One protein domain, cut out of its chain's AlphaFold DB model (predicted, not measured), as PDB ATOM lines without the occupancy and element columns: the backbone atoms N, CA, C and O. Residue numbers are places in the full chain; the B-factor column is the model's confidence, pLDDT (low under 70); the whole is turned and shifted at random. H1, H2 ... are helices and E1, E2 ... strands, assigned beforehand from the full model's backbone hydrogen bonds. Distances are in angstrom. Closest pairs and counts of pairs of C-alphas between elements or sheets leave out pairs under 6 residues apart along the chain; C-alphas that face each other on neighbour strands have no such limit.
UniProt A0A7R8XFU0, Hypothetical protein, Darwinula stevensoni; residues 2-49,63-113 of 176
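What this domain is: This is residues 2 to 49 and 63 to 113 of the 176 residues of the protein "Hypothetical protein" of Darwinula stevensoni (UniProt A0A7R8XFU0). A two-stranded antiparallel ribbon, E1 and E2, joins two loosely connected ends of the domain, with helices H1 and H2 loosely paired beyond one end of the ribbon and the helical hairpin of H3 and H4 toward its other end, where H3 packs near the first residue of E2. Residues 108 to 113, of which 108 to 112 belong to H4, stick out free. The printed part has 99 residues, with four named helices and two named strands in the order H1, H2, E1, E2, H3, H4, of mixed class. The whole is loose, with a radius of gyration of the C-alphas of 16.5 A, and only just elongated, spanning 49 by 32 by 21 A.

How they stand to each other: Start at E1, residues 40 to 47, and E2, residues 67 to 76: they are antiparallel at 153 degrees, with N 43 and O 73 at 2.8 A and N 69 and O 45 at 2.8 A, within hydrogen-bond range. E2 bends by 80 degrees at Lys 73. Near its first residue look for H3, residues 84 to 89; the closest C-alphas, of Arg 67 and Arg 87, are 6.2 A apart. H4, residues 96 to 112, touches H3 with residues 99 to 103 alone, closest at the C-alphas of Ile 86 and Ile 99, 6.9 A; this hairpin has a shallow tilt of 20 degrees, opposite ways. H1, residues 2 to 12, and H2, residues 25 to 33, are close but not clearly touching, the closest C-alphas, of Trp 5 and Leu 27, being 6.5 A apart, at a steep tilt of 39 degrees, the same way. H1 and H2 are apart from H3 and H4. Every O i to N i+4 pair is within hydrogen-bond range in H1, H3 and H4; in H2 0 of 5 are, but 6 of 6 O i to N i+3 pairs are.

Where its parts are: Find C-alpha 40 at (136.339, 283.597, 313.239); from there E1 runs 21.9 A, and E2 measures 22.5 A. H1 begins at C-alpha 2, (118.418, 273.291, 318.302), and runs 15.3 A; H2 measures 14.9 A and H3 8.6 A. H4 runs 24.7 A to C-alpha 112 at (111.734, 291.405, 322.988).

The domain as a whole: The C-alphas of Arg 15 and Ser 97, the two farthest apart, are 49.1 A apart. Residues 50 to 62 are not printed, and C-alphas 49 and 63 are 8.9 A apart across this cut. The link from H1 to H2, 12 residues, is long. Look for pLDDT under 70 at residues 48 to 49 and 63 to 66.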
ATOM      1  N   GLY A   2     117.726 274.524 317.882       82.06
ATOM      2  CA  GLY A   2     118.418 273.291 318.302       82.06
ATOM      3  C   GLY A   2     119.157 272.497 317.213       82.06
ATOM      4  O   GLY A   2     120.176 271.890 317.507       82.06
ATOM      5  N   ILE A   3     118.691 272.514 315.957       89.44
ATOM      6  CA  ILE A   3     119.246 271.634 314.907       89.44
ATOM      7  C   ILE A   3     120.708 271.972 314.591       89.44
ATOM      8  O   ILE A   3     121.546 271.080 314.617       89.44
ATOM      9  N   CYS A   4     121.034 273.247 314.339       89.19
ATOM     10  CA  CYS A   4     122.411 273.652 314.034       89.19
ATOM     11  C   CYS A   4     123.363 273.325 315.185       89.19
ATOM     12  O   CYS A   4     124.448 272.821 314.941       89.19
ATOM     13  N   TRP A   5     122.930 273.560 316.427       90.00
ATOM     14  CA  TRP A   5     123.716 273.241 317.614       90.00
ATOM     15  C   TRP A   5     123.992 271.739 317.726       90.00
ATOM     16  O   TRP A   5     125.148 271.336 317.782       90.00
ATOM     17  N   ALA A   6     122.950 270.906 317.660       90.94
ATOM     18  CA  ALA A   6     123.091 269.453 317.735       90.94
ATOM     19  C   ALA A   6     123.958 268.896 316.592       90.94
ATOM     20  O   ALA A   6     124.793 268.018 316.800       90.94
ATOM     21  N   MET A   7     123.807 269.428 315.373       91.81
ATOM     22  CA  MET A   7     124.670 269.061 314.248       91.81
ATOM     23  C   MET A   7     126.128 269.454 314.502       91.81
ATOM     24  O   MET A   7     127.024 268.647 314.251       91.81
ATOM     25  N   SER A   8     126.374 270.663 315.012       92.06
ATOM     26  CA  SER A   8     127.715 271.115 315.379       92.06
ATOM     27  C   SER A   8     128.336 270.229 316.458       92.06
ATOM     28  O   SER A   8     129.484 269.833 316.291       92.06
ATOM     29  N   GLU A   9     127.597 269.835 317.497       91.06
ATOM     30  CA  GLU A   9     128.086 268.904 318.528       91.06
ATOM     31  C   GLU A   9     128.493 267.555 317.931       91.06
ATOM     32  O   GLU A   9     129.587 267.053 318.198       91.06
ATOM     33  N   VAL A  10     127.662 266.988 317.053       93.19
ATOM     34  CA  VAL A  10     128.005 265.736 316.368       93.19
ATOM     35  C   VAL A  10     129.280 265.905 315.544       93.19
ATOM     36  O   VAL A  10     130.145 265.033 315.606       93.19
ATOM     37  N   LEU A  11     129.442 267.012 314.814       92.75
ATOM     38  CA  LEU A  11     130.645 267.282 314.018       92.75
ATOM     39  C   LEU A  11     131.894 267.480 314.886       92.75
ATOM     40  O   LEU A  11     132.950 266.959 314.536       92.75
ATOM     41  N   ILE A  12     131.772 268.150 316.035       91.12
ATOM     42  CA  ILE A  12     132.864 268.389 316.996       91.12
ATOM     43  C   ILE A  12     133.461 267.073 317.508       91.12
ATOM     44  O   ILE A  12     134.672 266.984 317.707       91.12
ATOM     45  N   THR A  13     132.634 266.038 317.690       88.31
ATOM     46  CA  THR A  13     133.103 264.704 318.114       88.31
ATOM     47  C   THR A  13     133.808 263.909 317.012       88.31
ATOM     48  O   THR A  13     134.438 262.886 317.295       88.31
ATOM     49  N   LYS A  14     133.714 264.329 315.744       89.12
ATOM     50  CA  LYS A  14     134.380 263.640 314.635       89.12
ATOM     51  C   LYS A  14     135.809 264.151 314.483       89.12
ATOM     52  O   LYS A  14     136.090 265.335 314.604       89.12
ATOM     53  N   ARG A  15     136.723 263.250 314.111       83.19
ATOM     54  CA  ARG A  15     138.108 263.588 313.736       83.19
ATOM     55  C   ARG A  15     138.173 264.143 312.308       83.19
ATOM     56  O   ARG A  15     138.875 263.601 311.460       83.19
ATOM     57  N   ALA A  16     137.390 265.180 312.026       87.69
ATOM     58  CA  ALA A  16     137.322 265.826 310.723       87.69
ATOM     59  C   ALA A  16     137.532 267.332 310.872       87.69
ATOM     60  O   ALA A  16     136.908 267.983 311.711       87.69
ATOM     61  N   PHE A  17     138.391 267.895 310.025       90.00
ATOM     62  CA  PHE A  17     138.535 269.340 309.941       90.00
ATOM     63  C   PHE A  17     137.251 269.943 309.359       90.00
ATOM     64  O   PHE A  17     136.860 269.616 308.239       90.00
ATOM     65  N   THR A  18     136.588 270.800 310.135       93.00
ATOM     66  CA  THR A  18     135.265 271.341 309.806       93.00
ATOM     67  C   THR A  18     135.311 272.862 309.830       93.00
ATOM     68  O   THR A  18     135.712 273.455 310.829       93.00
ATOM     69  N   ILE A  19     134.861 273.492 308.745       94.19
ATOM     70  CA  ILE A  19     134.595 274.933 308.690       94.19
ATOM     71  C   ILE A  19     133.083 275.117 308.636       94.19
ATOM     72  O   ILE A  19     132.418 274.533 307.780       94.19
ATOM     73  N   LEU A  20     132.547 275.946 309.530       93.19
ATOM     74  CA  LEU A  20     131.124 276.247 309.590       93.19
ATOM     75  C   LEU A  20     130.893 277.748 309.419       93.19
ATOM     76  O   LEU A  20     131.181 278.536 310.316       93.19
ATOM     77  N   ALA A  21     130.348 278.138 308.268       93.00
ATOM     78  CA  ALA A  21     129.874 279.497 308.035       93.00
ATOM     79  C   ALA A  21     128.425 279.619 308.524       93.00
ATOM     80  O   ALA A  21     127.558 278.852 308.104       93.00
ATOM     81  N   THR A  22     128.152 280.572 309.414       90.44
ATOM     82  CA  THR A  22     126.827 280.733 310.023       90.44
ATOM     83  C   THR A  22     126.490 282.201 310.272       90.44
ATOM     84  O   THR A  22     127.370 283.011 310.546       90.44
ATOM     85  N   HIS A  23     125.200 282.533 310.200       87.19
ATOM     86  CA  HIS A  23     124.635 283.805 310.673       87.19
ATOM     87  C   HIS A  23     124.032 283.665 312.084       87.19
ATOM     88  O   HIS A  23     123.445 284.603 312.619       87.19
ATOM     89  N   PHE A  24     124.134 282.474 312.681       86.06
ATOM     90  CA  PHE A  24     123.522 282.145 313.956       86.06
ATOM     91  C   PHE A  24     124.467 282.468 315.120       86.06
ATOM     92  O   PHE A  24     125.256 281.621 315.529       86.06
ATOM     93  N   LEU A  25     124.367 283.690 315.655       86.12
ATOM     94  CA  LEU A  25     125.224 284.181 316.745       86.12
ATOM     95  C   LEU A  25     125.270 283.269 317.981       86.12
ATOM     96  O   LEU A  25     126.368 283.033 318.462       86.12
ATOM     97  N   PRO A  26     124.169 282.669 318.477       85.38
ATOM     98  CA  PRO A  26     124.249 281.778 319.637       85.38
ATOM     99  C   PRO A  26     125.217 280.603 319.455       85.38
ATOM    100  O   PRO A  26     125.772 280.121 320.435       85.38
ATOM    101  N   LEU A  27     125.480 280.172 318.215       89.12
ATOM    102  CA  LEU A  27     126.421 279.090 317.926       89.12
ATOM    103  C   LEU A  27     127.868 279.434 318.301       89.12
ATOM    104  O   LEU A  27     128.670 278.526 318.499       89.12
ATOM    105  N   THR A  28     128.207 280.722 318.432       89.81
ATOM    106  CA  THR A  28     129.549 281.141 318.849       89.81
ATOM    107  C   THR A  28     129.856 280.722 320.287       89.81
ATOM    108  O   THR A  28     131.026 280.532 320.614       89.81
ATOM    109  N   GLY A  29     128.831 280.496 321.118       87.56
ATOM    110  CA  GLY A  29     128.987 279.975 322.481       87.56
ATOM    111  C   GLY A  29     129.544 278.548 322.547       87.56
ATOM    112  O   GLY A  29     130.029 278.128 323.592       87.56
ATOM    113  N   LEU A  30     129.567 277.800 321.433       88.62
ATOM    114  CA  LEU A  30     130.240 276.493 321.383       88.62
ATOM    115  C   LEU A  30     131.738 276.588 321.703       88.62
ATOM    116  O   LEU A  30     132.308 275.624 322.205       88.62
ATOM    117  N   GLN A  31     132.374 277.732 321.427       88.56
ATOM    118  CA  GLN A  31     133.785 277.946 321.754       88.56
ATOM    119  C   GLN A  31     134.055 277.890 323.266       88.56
ATOM    120  O   GLN A  31     135.156 277.511 323.665       88.56
ATOM    121  N   ASP A  32     133.073 278.262 324.083       84.81
ATOM    122  CA  ASP A  32     133.219 278.310 325.540       84.81
ATOM    123  C   ASP A  32     133.044 276.915 326.161       84.81
ATOM    124  O   ASP A  32     133.590 276.624 327.219       84.81
ATOM    125  N   LEU A  33     132.332 276.021 325.464       85.38
ATOM    126  CA  LEU A  33     132.074 274.646 325.899       85.38
ATOM    127  C   LEU A  33     133.111 273.644 325.380       85.38
ATOM    128  O   LEU A  33     133.363 272.625 326.021       85.38
ATOM    129  N   TYR A  34     133.703 273.908 324.212       87.06
ATOM    130  CA  TYR A  34     134.580 272.967 323.521       87.06
ATOM    131  C   TYR A  34     135.911 273.615 323.129       87.06
ATOM    132  O   TYR A  34     135.984 274.499 322.274       87.06
ATOM    133  N   PHE A  35     137.012 273.109 323.688       85.25
ATOM    134  CA  PHE A  35     138.353 273.671 323.478       85.25
ATOM    135  C   PHE A  35     138.885 273.546 322.043       85.25
ATOM    136  O   PHE A  35     139.761 274.326 321.648       85.25
ATOM    137  N   ASN A  36     138.357 272.599 321.262       86.25
ATOM    138  CA  ASN A  36     138.666 272.408 319.841       86.25
ATOM    139  C   ASN A  36     137.854 273.312 318.900       86.25
ATOM    140  O   ASN A  36     138.075 273.265 317.690       86.25
ATOM    141  N   VAL A  37     136.949 274.139 319.424       90.50
ATOM    142  CA  VAL A  37     136.178 275.105 318.637       90.50
ATOM    143  C   VAL A  37     136.852 276.474 318.695       90.50
ATOM    144  O   VAL A  37     137.419 276.883 319.712       90.50
ATOM    145  N   ALA A  38     136.824 277.197 317.577       91.31
ATOM    146  CA  ALA A  38     137.301 278.568 317.489       91.31
ATOM    147  C   ALA A  38     136.414 279.381 316.541       91.31
ATOM    148  O   ALA A  38     136.128 278.951 315.426       91.31
ATOM    149  N   ASN A  39     136.017 280.568 316.988       93.94
ATOM    150  CA  ASN A  39     135.229 281.512 316.212       93.94
ATOM    151  C   ASN A  39     136.140 282.411 315.382       93.94
ATOM    152  O   ASN A  39     137.172 282.900 315.859       93.94
ATOM    153  N   TYR A  40     135.716 282.653 314.149       94.56
ATOM    154  CA  TYR A  40     136.339 283.597 313.239       94.56
ATOM    155  C   TYR A  40     135.262 284.432 312.561       94.56
ATOM    156  O   TYR A  40     134.187 283.928 312.232       94.56
ATOM    157  N   THR A  41     135.577 285.695 312.302       93.69
ATOM    158  CA  THR A  41     134.718 286.619 311.567       93.69
ATOM    159  C   THR A  41     135.516 287.340 310.494       93.69
ATOM    160  O   THR A  41     136.712 287.591 310.654       93.69
ATOM    161  N   PHE A  42     134.864 287.699 309.393       92.31
ATOM    162  CA  PHE A  42     135.454 288.628 308.438       92.31
ATOM    163  C   PHE A  42     135.364 290.049 308.985       92.31
ATOM    164  O   PHE A  42     134.317 290.478 309.469       92.31
ATOM    165  N   GLU A  43     136.480 290.765 308.928       90.12
ATOM    166  CA  GLU A  43     136.561 292.149 309.364       90.12
ATOM    167  C   GLU A  43     135.816 293.075 308.392       90.12
ATOM    168  O   GLU A  43     136.041 293.072 307.174       90.12
ATOM    169  N   ALA A  44     134.969 293.921 308.972       88.75
ATOM    170  CA  ALA A  44     134.394 295.086 308.328       88.75
ATOM    171  C   ALA A  44     134.572 296.301 309.246       88.75
ATOM    172  O   ALA A  44     134.702 296.160 310.460       88.75
ATOM    173  N   MET A  45     134.624 297.488 308.656       86.25
ATOM    174  CA  MET A  45     134.798 298.751 309.367       86.25
ATOM    175  C   MET A  45     133.631 299.672 309.048       86.25
ATOM    176  O   MET A  45     133.242 299.783 307.885       86.25
ATOM    177  N   GLU A  46     133.091 300.336 310.061       83.00
ATOM    178  CA  GLU A  46     132.078 301.372 309.872       83.00
ATOM    179  C   GLU A  46     132.748 302.651 309.363       83.00
ATOM    180  O   GLU A  46     133.750 303.107 309.914       83.00
ATOM    181  N   VAL A  47     132.220 303.195 308.271       78.31
ATOM    182  CA  VAL A  47     132.660 304.451 307.668       78.31
ATOM    183  C   VAL A  47     131.628 305.512 308.029       78.31
ATOM    184  O   VAL A  47     130.462 305.407 307.638       78.31
ATOM    185  N   SER A  48     132.051 306.526 308.784       66.06
ATOM    186  CA  SER A  48     131.258 307.730 309.014       66.06
ATOM    187  C   SER A  48     131.323 308.646 307.788       66.06
ATOM    188  O   SER A  48     132.335 308.703 307.080       66.06
ATOM    189  N   ALA A  49     130.233 309.375 307.539       57.22
ATOM    190  CA  ALA A  49     130.043 310.235 306.368       57.22
ATOM    191  C   ALA A  49     131.089 311.365 306.227       57.22
ATOM    192  O   ALA A  49     131.202 311.977 305.170       57.22
ATOM    193  N   MET A  63     121.221 310.037 304.375       53.91
ATOM    194  CA  MET A  63     121.561 308.624 304.345       53.91
ATOM    195  C   MET A  63     121.943 308.194 305.769       53.91
ATOM    196  O   MET A  63     122.764 308.870 306.394       53.91
ATOM    197  N   PRO A  64     121.372 307.100 306.302       56.47
ATOM    198  CA  PRO A  64     121.691 306.648 307.648       56.47
ATOM    199  C   PRO A  64     123.193 306.357 307.777       56.47
ATOM    200  O   PRO A  64     123.794 305.702 306.924       56.47
ATOM    201  N   GLU A  65     123.798 306.863 308.850       63.06
ATOM    202  CA  GLU A  65     125.187 306.584 309.213       63.06
ATOM    203  C   GLU A  65     125.413 305.069 309.385       63.06
ATOM    204  O   GLU A  65     124.537 304.348 309.869       63.06
ATOM    205  N   GLY A  66     126.599 304.567 309.012       67.50
ATOM    206  CA  GLY A  66     126.965 303.157 309.237       67.50
ATOM    207  C   GLY A  66     127.246 302.324 307.985       67.50
ATOM    208  O   GLY A  66     127.044 301.105 307.996       67.50
ATOM    209  N   ARG A  67     127.750 302.948 306.912       76.00
ATOM    210  CA  ARG A  67     128.256 302.234 305.732       76.00
ATOM    211  C   ARG A  67     129.411 301.312 306.134       76.00
ATOM    212  O   ARG A  67     130.327 301.735 306.830       76.00
ATOM    213  N   LEU A  68     129.408 300.066 305.659       85.12
ATOM    214  CA  LEU A  68     130.492 299.117 305.928       85.12
ATOM    215  C   LEU A  68     131.537 299.106 304.809       85.12
ATOM    216  O   LEU A  68     131.206 298.988 303.627       85.12
ATOM    217  N   ARG A  69     132.814 299.147 305.198       86.19
ATOM    218  CA  ARG A  69     133.971 298.843 304.352       86.19
ATOM    219  C   ARG A  69     134.510 297.461 304.702       86.19
ATOM    220  O   ARG A  69     134.937 297.223 305.830       86.19
ATOM    221  N   TYR A  70     134.529 296.562 303.726       88.12
ATOM    222  CA  TYR A  70     134.972 295.179 303.908       88.12
ATOM    223  C   TYR A  70     136.471 295.052 303.633       88.12
ATOM    224  O   TYR A  70     136.939 295.433 302.561       88.12
ATOM    225  N   THR A  71     137.236 294.511 304.583       89.69
ATOM    226  CA  THR A  71     138.677 294.268 304.375       89.69
ATOM    227  C   THR A  71     138.960 292.863 303.853       89.69
ATOM    228  O   THR A  71     140.077 292.588 303.418       89.69
ATOM    229  N   HIS A  72     137.963 291.970 303.919       90.00
ATOM    230  CA  HIS A  72     138.071 290.537 303.618       90.00
ATOM    231  C   HIS A  72     139.138 289.803 304.446       90.00
ATOM    232  O   HIS A  72     139.524 288.681 304.122       90.00
ATOM    233  N   LYS A  73     139.595 290.407 305.548       92.38
ATOM    234  CA  LYS A  73     140.537 289.780 306.470       92.38
ATOM    235  C   LYS A  73     139.778 288.934 307.475       92.38
ATOM    236  O   LYS A  73     138.845 289.410 308.116       92.38
ATOM    237  N   LEU A  74     140.197 287.683 307.626       93.38
ATOM    238  CA  LEU A  74     139.667 286.804 308.657       93.38
ATOM    239  C   LEU A  74     140.315 287.162 310.001       93.38
ATOM    240  O   LEU A  74     141.538 287.109 310.139       93.38
ATOM    241  N   LYS A  75     139.498 287.520 310.990       92.94
ATOM    242  CA  LYS A  75     139.915 287.794 312.367       92.94
ATOM    243  C   LYS A  75     139.365 286.728 313.304       92.94
ATOM    244  O   LYS A  75     138.264 286.222 313.105       92.94
ATOM    245  N   LYS A  76     140.139 286.381 314.332       90.88
ATOM    246  CA  LYS A  76     139.683 285.491 315.404       90.88
ATOM    247  C   LYS A  76     138.696 286.246 316.297       90.88
ATOM    248  O   LYS A  76     138.960 287.394 316.641       90.88
ATOM    249  N   GLY A  77     137.606 285.593 316.681       89.94
ATOM    250  CA  GLY A  77     136.546 286.171 317.506       89.94
ATOM    251  C   GLY A  77     135.195 286.228 316.797       89.94
ATOM    252  O   GLY A  77     134.989 285.613 315.751       89.94
ATOM    253  N   VAL A  78     134.271 286.959 317.414       89.12
ATOM    254  CA  VAL A  78     132.904 287.193 316.933       89.12
ATOM    255  C   VAL A  78     132.799 288.648 316.479       89.12
ATOM    256  O   VAL A  78     133.513 289.507 316.987       89.12
ATOM    257  N   THR A  79     131.948 288.930 315.496       86.19
ATOM    258  CA  THR A  79     131.712 290.310 315.056       86.19
ATOM    259  C   THR A  79     131.004 291.126 316.139       86.19
ATOM    260  O   THR A  79     130.044 290.660 316.746       86.19
ATOM    261  N   GLU A  80     131.448 292.365 316.336       84.25
ATOM    262  CA  GLU A  80     130.792 293.350 317.210       84.25
ATOM    263  C   GLU A  80     129.756 294.195 316.446       84.25
ATOM    264  O   GLU A  80     128.932 294.892 317.037       84.25
ATOM    265  N   ILE A  81     129.775 294.115 315.111       85.44
ATOM    266  CA  ILE A  81     128.925 294.911 314.226       85.44
ATOM    267  C   ILE A  81     127.490 294.400 314.319       85.44
ATOM    268  O   ILE A  81     127.138 293.353 313.765       85.44
ATOM    269  N   LYS A  82     126.635 295.187 314.969       84.62
ATOM    270  CA  LYS A  82     125.193 294.940 315.010       84.62
ATOM    271  C   LYS A  82     124.556 295.205 313.652       84.62
ATOM    272  O   LYS A  82     125.034 296.032 312.875       84.62
ATOM    273  N   ASN A  83     123.463 294.497 313.373       86.50
ATOM    274  CA  ASN A  83     122.644 294.701 312.176       86.50
ATOM    275  C   ASN A  83     123.443 294.669 310.861       86.50
ATOM    276  O   ASN A  83     123.103 295.365 309.905       86.50
ATOM    277  N   TYR A  84     124.491 293.836 310.795       88.06
ATOM    278  CA  TYR A  84     125.405 293.739 309.650       88.06
ATOM    279  C   TYR A  84     124.669 293.592 308.309       88.06
ATOM    280  O   TYR A  84     125.011 294.256 307.337       88.06
ATOM    281  N   GLY A  85     123.622 292.761 308.252       88.06
ATOM    282  CA  GLY A  85     122.822 292.568 307.037       88.06
ATOM    283  C   GLY A  85     122.046 293.819 306.606       88.06
ATOM    284  O   GLY A  85     121.994 294.122 305.418       88.06
ATOM    285  N   ILE A  86     121.501 294.584 307.556       89.38
ATOM    286  CA  ILE A  86     120.802 295.847 307.265       89.38
ATOM    287  C   ILE A  86     121.813 296.903 306.804       89.38
ATOM    288  O   ILE A  86     121.576 297.598 305.821       89.38
ATOM    289  N   ARG A  87     122.984 296.966 307.448       86.81
ATOM    290  CA  ARG A  87     124.084 297.857 307.047       86.81
ATOM    291  C   ARG A  87     124.646 297.516 305.666       86.81
ATOM    292  O   ARG A  87     124.980 298.410 304.898       86.81
ATOM    293  N   MET A  88     124.688 296.233 305.304       85.56
ATOM    294  CA  MET A  88     124.992 295.806 303.935       85.56
ATOM    295  C   MET A  88     123.919 296.294 302.952       85.56
ATOM    296  O   MET A  88     124.256 296.794 301.882       85.56
ATOM    297  N   ALA A  89     122.640 296.182 303.316       87.12
ATOM    298  CA  ALA A  89     121.525 296.602 302.471       87.12
ATOM    299  C   ALA A  89     121.532 298.114 302.167       87.12
ATOM    300  O   ALA A  89     121.041 298.509 301.114       87.12
ATOM    301  N   MET A  90     122.155 298.949 303.007       82.75
ATOM    302  CA  MET A  90     122.345 300.383 302.727       82.75
ATOM    303  C   MET A  90     123.194 300.659 301.480       82.75
ATOM    304  O   MET A  90     123.052 301.706 300.863       82.75
ATOM    305  N   LEU A  91     124.063 299.725 301.085       80.56
ATOM    306  CA  LEU A  91     124.854 299.824 299.852       80.56
ATOM    307  C   LEU A  91     124.071 299.412 298.599       80.56
ATOM    308  O   LEU A  91     124.597 299.503 297.489       80.56
ATOM    309  N   SER A  92     122.860 298.884 298.767       82.31
ATOM    310  CA  SER A  92     122.013 298.432 297.665       82.31
ATOM    311  C   SER A  92     121.092 299.551 297.173       82.31
ATOM    312  O   SER A  92     120.962 300.593 297.803       82.31
ATOM    313  N   SER A  93     120.394 299.321 296.062       84.88
ATOM    314  CA  SER A  93     119.403 300.251 295.507       84.88
ATOM    315  C   SER A  93     118.043 300.214 296.229       84.88
ATOM    316  O   SER A  93     117.016 300.537 295.628       84.88
ATOM    317  N   LEU A  94     118.003 299.770 297.490       86.00
ATOM    318  CA  LEU A  94     116.773 299.737 298.280       86.00
ATOM    319  C   LEU A  94     116.374 301.150 298.738       86.00
ATOM    320  O   LEU A  94     117.242 301.926 299.133       86.00
ATOM    321  N   PRO A  95     115.071 301.488 298.749       89.19
ATOM    322  CA  PRO A  95     114.614 302.787 299.234       89.19
ATOM    323  C   PRO A  95     114.944 303.013 300.716       89.19
ATOM    324  O   PRO A  95     114.763 302.112 301.541       89.19
ATOM    325  N   SER A  96     115.314 304.245 301.079       83.75
ATOM    326  CA  SER A  96     115.652 304.635 302.460       83.75
ATOM    327  C   SER A  96     114.531 304.334 303.461       83.75
ATOM    328  O   SER A  96     114.792 303.927 304.591       83.75
ATOM    329  N   SER A  97     113.266 304.443 303.039       89.94
ATOM    330  CA  SER A  97     112.099 304.104 303.865       89.94
ATOM    331  C   SER A  97     112.073 302.632 304.297       89.94
ATOM    332  O   SER A  97     111.679 302.326 305.425       89.94
ATOM    333  N   VAL A  98     112.536 301.717 303.439       91.94
ATOM    334  CA  VAL A  98     112.632 300.279 303.742       91.94
ATOM    335  C   VAL A  98     113.747 300.026 304.751       91.94
ATOM    336  O   VAL A  98     113.543 299.279 305.708       91.94
ATOM    337  N   ILE A  99     114.899 300.680 304.574       89.44
ATOM    338  CA  ILE A  99     116.045 300.570 305.485       89.44
ATOM    339  C   ILE A  99     115.660 301.068 306.883       89.44
ATOM    340  O   ILE A  99     115.851 300.343 307.861       89.44
ATOM    341  N   HIS A 100     115.045 302.250 306.984       88.56
ATOM    342  CA  HIS A 100     114.582 302.791 308.265       88.56
ATOM    343  C   HIS A 100     113.583 301.868 308.954       88.56
ATOM    344  O   HIS A 100     113.707 301.601 310.151       88.56
ATOM    345  N   ARG A 101     112.611 301.329 308.205       92.50
ATOM    346  CA  ARG A 101     111.641 300.400 308.785       92.50
ATOM    347  C   ARG A 101     112.306 299.114 309.273       92.50
ATOM    348  O   ARG A 101     111.935 298.613 310.332       92.50
ATOM    349  N   ALA A 102     113.288 298.593 308.538       92.31
ATOM    350  CA  ALA A 102     114.050 297.419 308.952       92.31
ATOM    351  C   ALA A 102     114.848 297.673 310.242       92.31
ATOM    352  O   ALA A 102     114.860 296.808 311.114       92.31
ATOM    353  N   MET A 103     115.457 298.856 310.396       89.56
ATOM    354  CA  MET A 103     116.161 299.238 311.630       89.56
ATOM    355  C   MET A 103     115.213 299.307 312.832       89.56
ATOM    356  O   MET A 103     115.509 298.713 313.864       89.56
ATOM    357  N   GLN A 104     114.042 299.935 312.677       91.69
ATOM    358  CA  GLN A 104     113.024 299.978 313.736       91.69
ATOM    359  C   GLN A 104     112.575 298.574 314.159       91.69
ATOM    360  O   GLN A 104     112.491 298.273 315.345       91.69
ATOM    361  N   LEU A 105     112.313 297.694 313.188       92.94
ATOM    362  CA  LEU A 105     111.924 296.313 313.474       92.94
ATOM    363  C   LEU A 105     113.038 295.534 314.181       92.94
ATOM    364  O   LEU A 105     112.739 294.726 315.057       92.94
ATOM    365  N   ALA A 106     114.303 295.765 313.822       90.56
ATOM    366  CA  ALA A 106     115.435 295.141 314.500       90.56
ATOM    367  C   ALA A 106     115.504 295.565 315.977       90.56
ATOM    368  O   ALA A 106     115.623 294.703 316.844       90.56
ATOM    369  N   GLU A 107     115.329 296.856 316.273       89.69
ATOM    370  CA  GLU A 107     115.270 297.359 317.652       89.69
ATOM    371  C   GLU A 107     114.088 296.775 318.439       89.69
ATOM    372  O   GLU A 107     114.254 296.356 319.585       89.69
ATOM    373  N   GLU A 108     112.900 296.686 317.827       92.25
ATOM    374  CA  GLU A 108     111.732 296.049 318.450       92.25
ATOM    375  C   GLU A 108     111.996 294.570 318.792       92.25
ATOM    376  O   GLU A 108     111.532 294.075 319.823       92.25
ATOM    377  N   ILE A 109     112.718 293.846 317.931       89.69
ATOM    378  CA  ILE A 109     113.084 292.443 318.161       89.69
ATOM    379  C   ILE A 109     114.119 292.339 319.282       89.69
ATOM    380  O   ILE A 109     113.917 291.539 320.194       89.69
ATOM    381  N   ASP A 110     115.170 293.159 319.261       85.62
ATOM    382  CA  ASP A 110     116.215 293.163 320.292       85.62
ATOM    383  C   ASP A 110     115.632 293.435 321.688       85.62
ATOM    384  O   ASP A 110     116.020 292.798 322.666       85.62
ATOM    385  N   GLN A 111     114.633 294.317 321.791       85.44
ATOM    386  CA  GLN A 111     113.932 294.580 323.054       85.44
ATOM    387  C   GLN A 111     113.121 293.376 323.552       85.44
ATOM    388  O   GLN A 111     113.014 293.151 324.759       85.44
ATOM    389  N   ARG A 112     112.528 292.598 322.640       84.38
ATOM    390  CA  ARG A 112     111.734 291.405 322.988       84.38
ATOM    391  C   ARG A 112     112.608 290.202 323.299       84.38
ATOM    392  O   ARG A 112     112.204 289.331 324.067       84.38
ATOM    393  N   VAL A 113     113.782 290.133 322.685       75.56
ATOM    394  CA  VAL A 113     114.679 288.997 322.801       75.56
ATOM    395  C   VAL A 113     115.864 289.396 323.671       75.56
ATOM    396  O   VAL A 113     116.906 289.813 323.183       75.56
TER     397      VAL A 113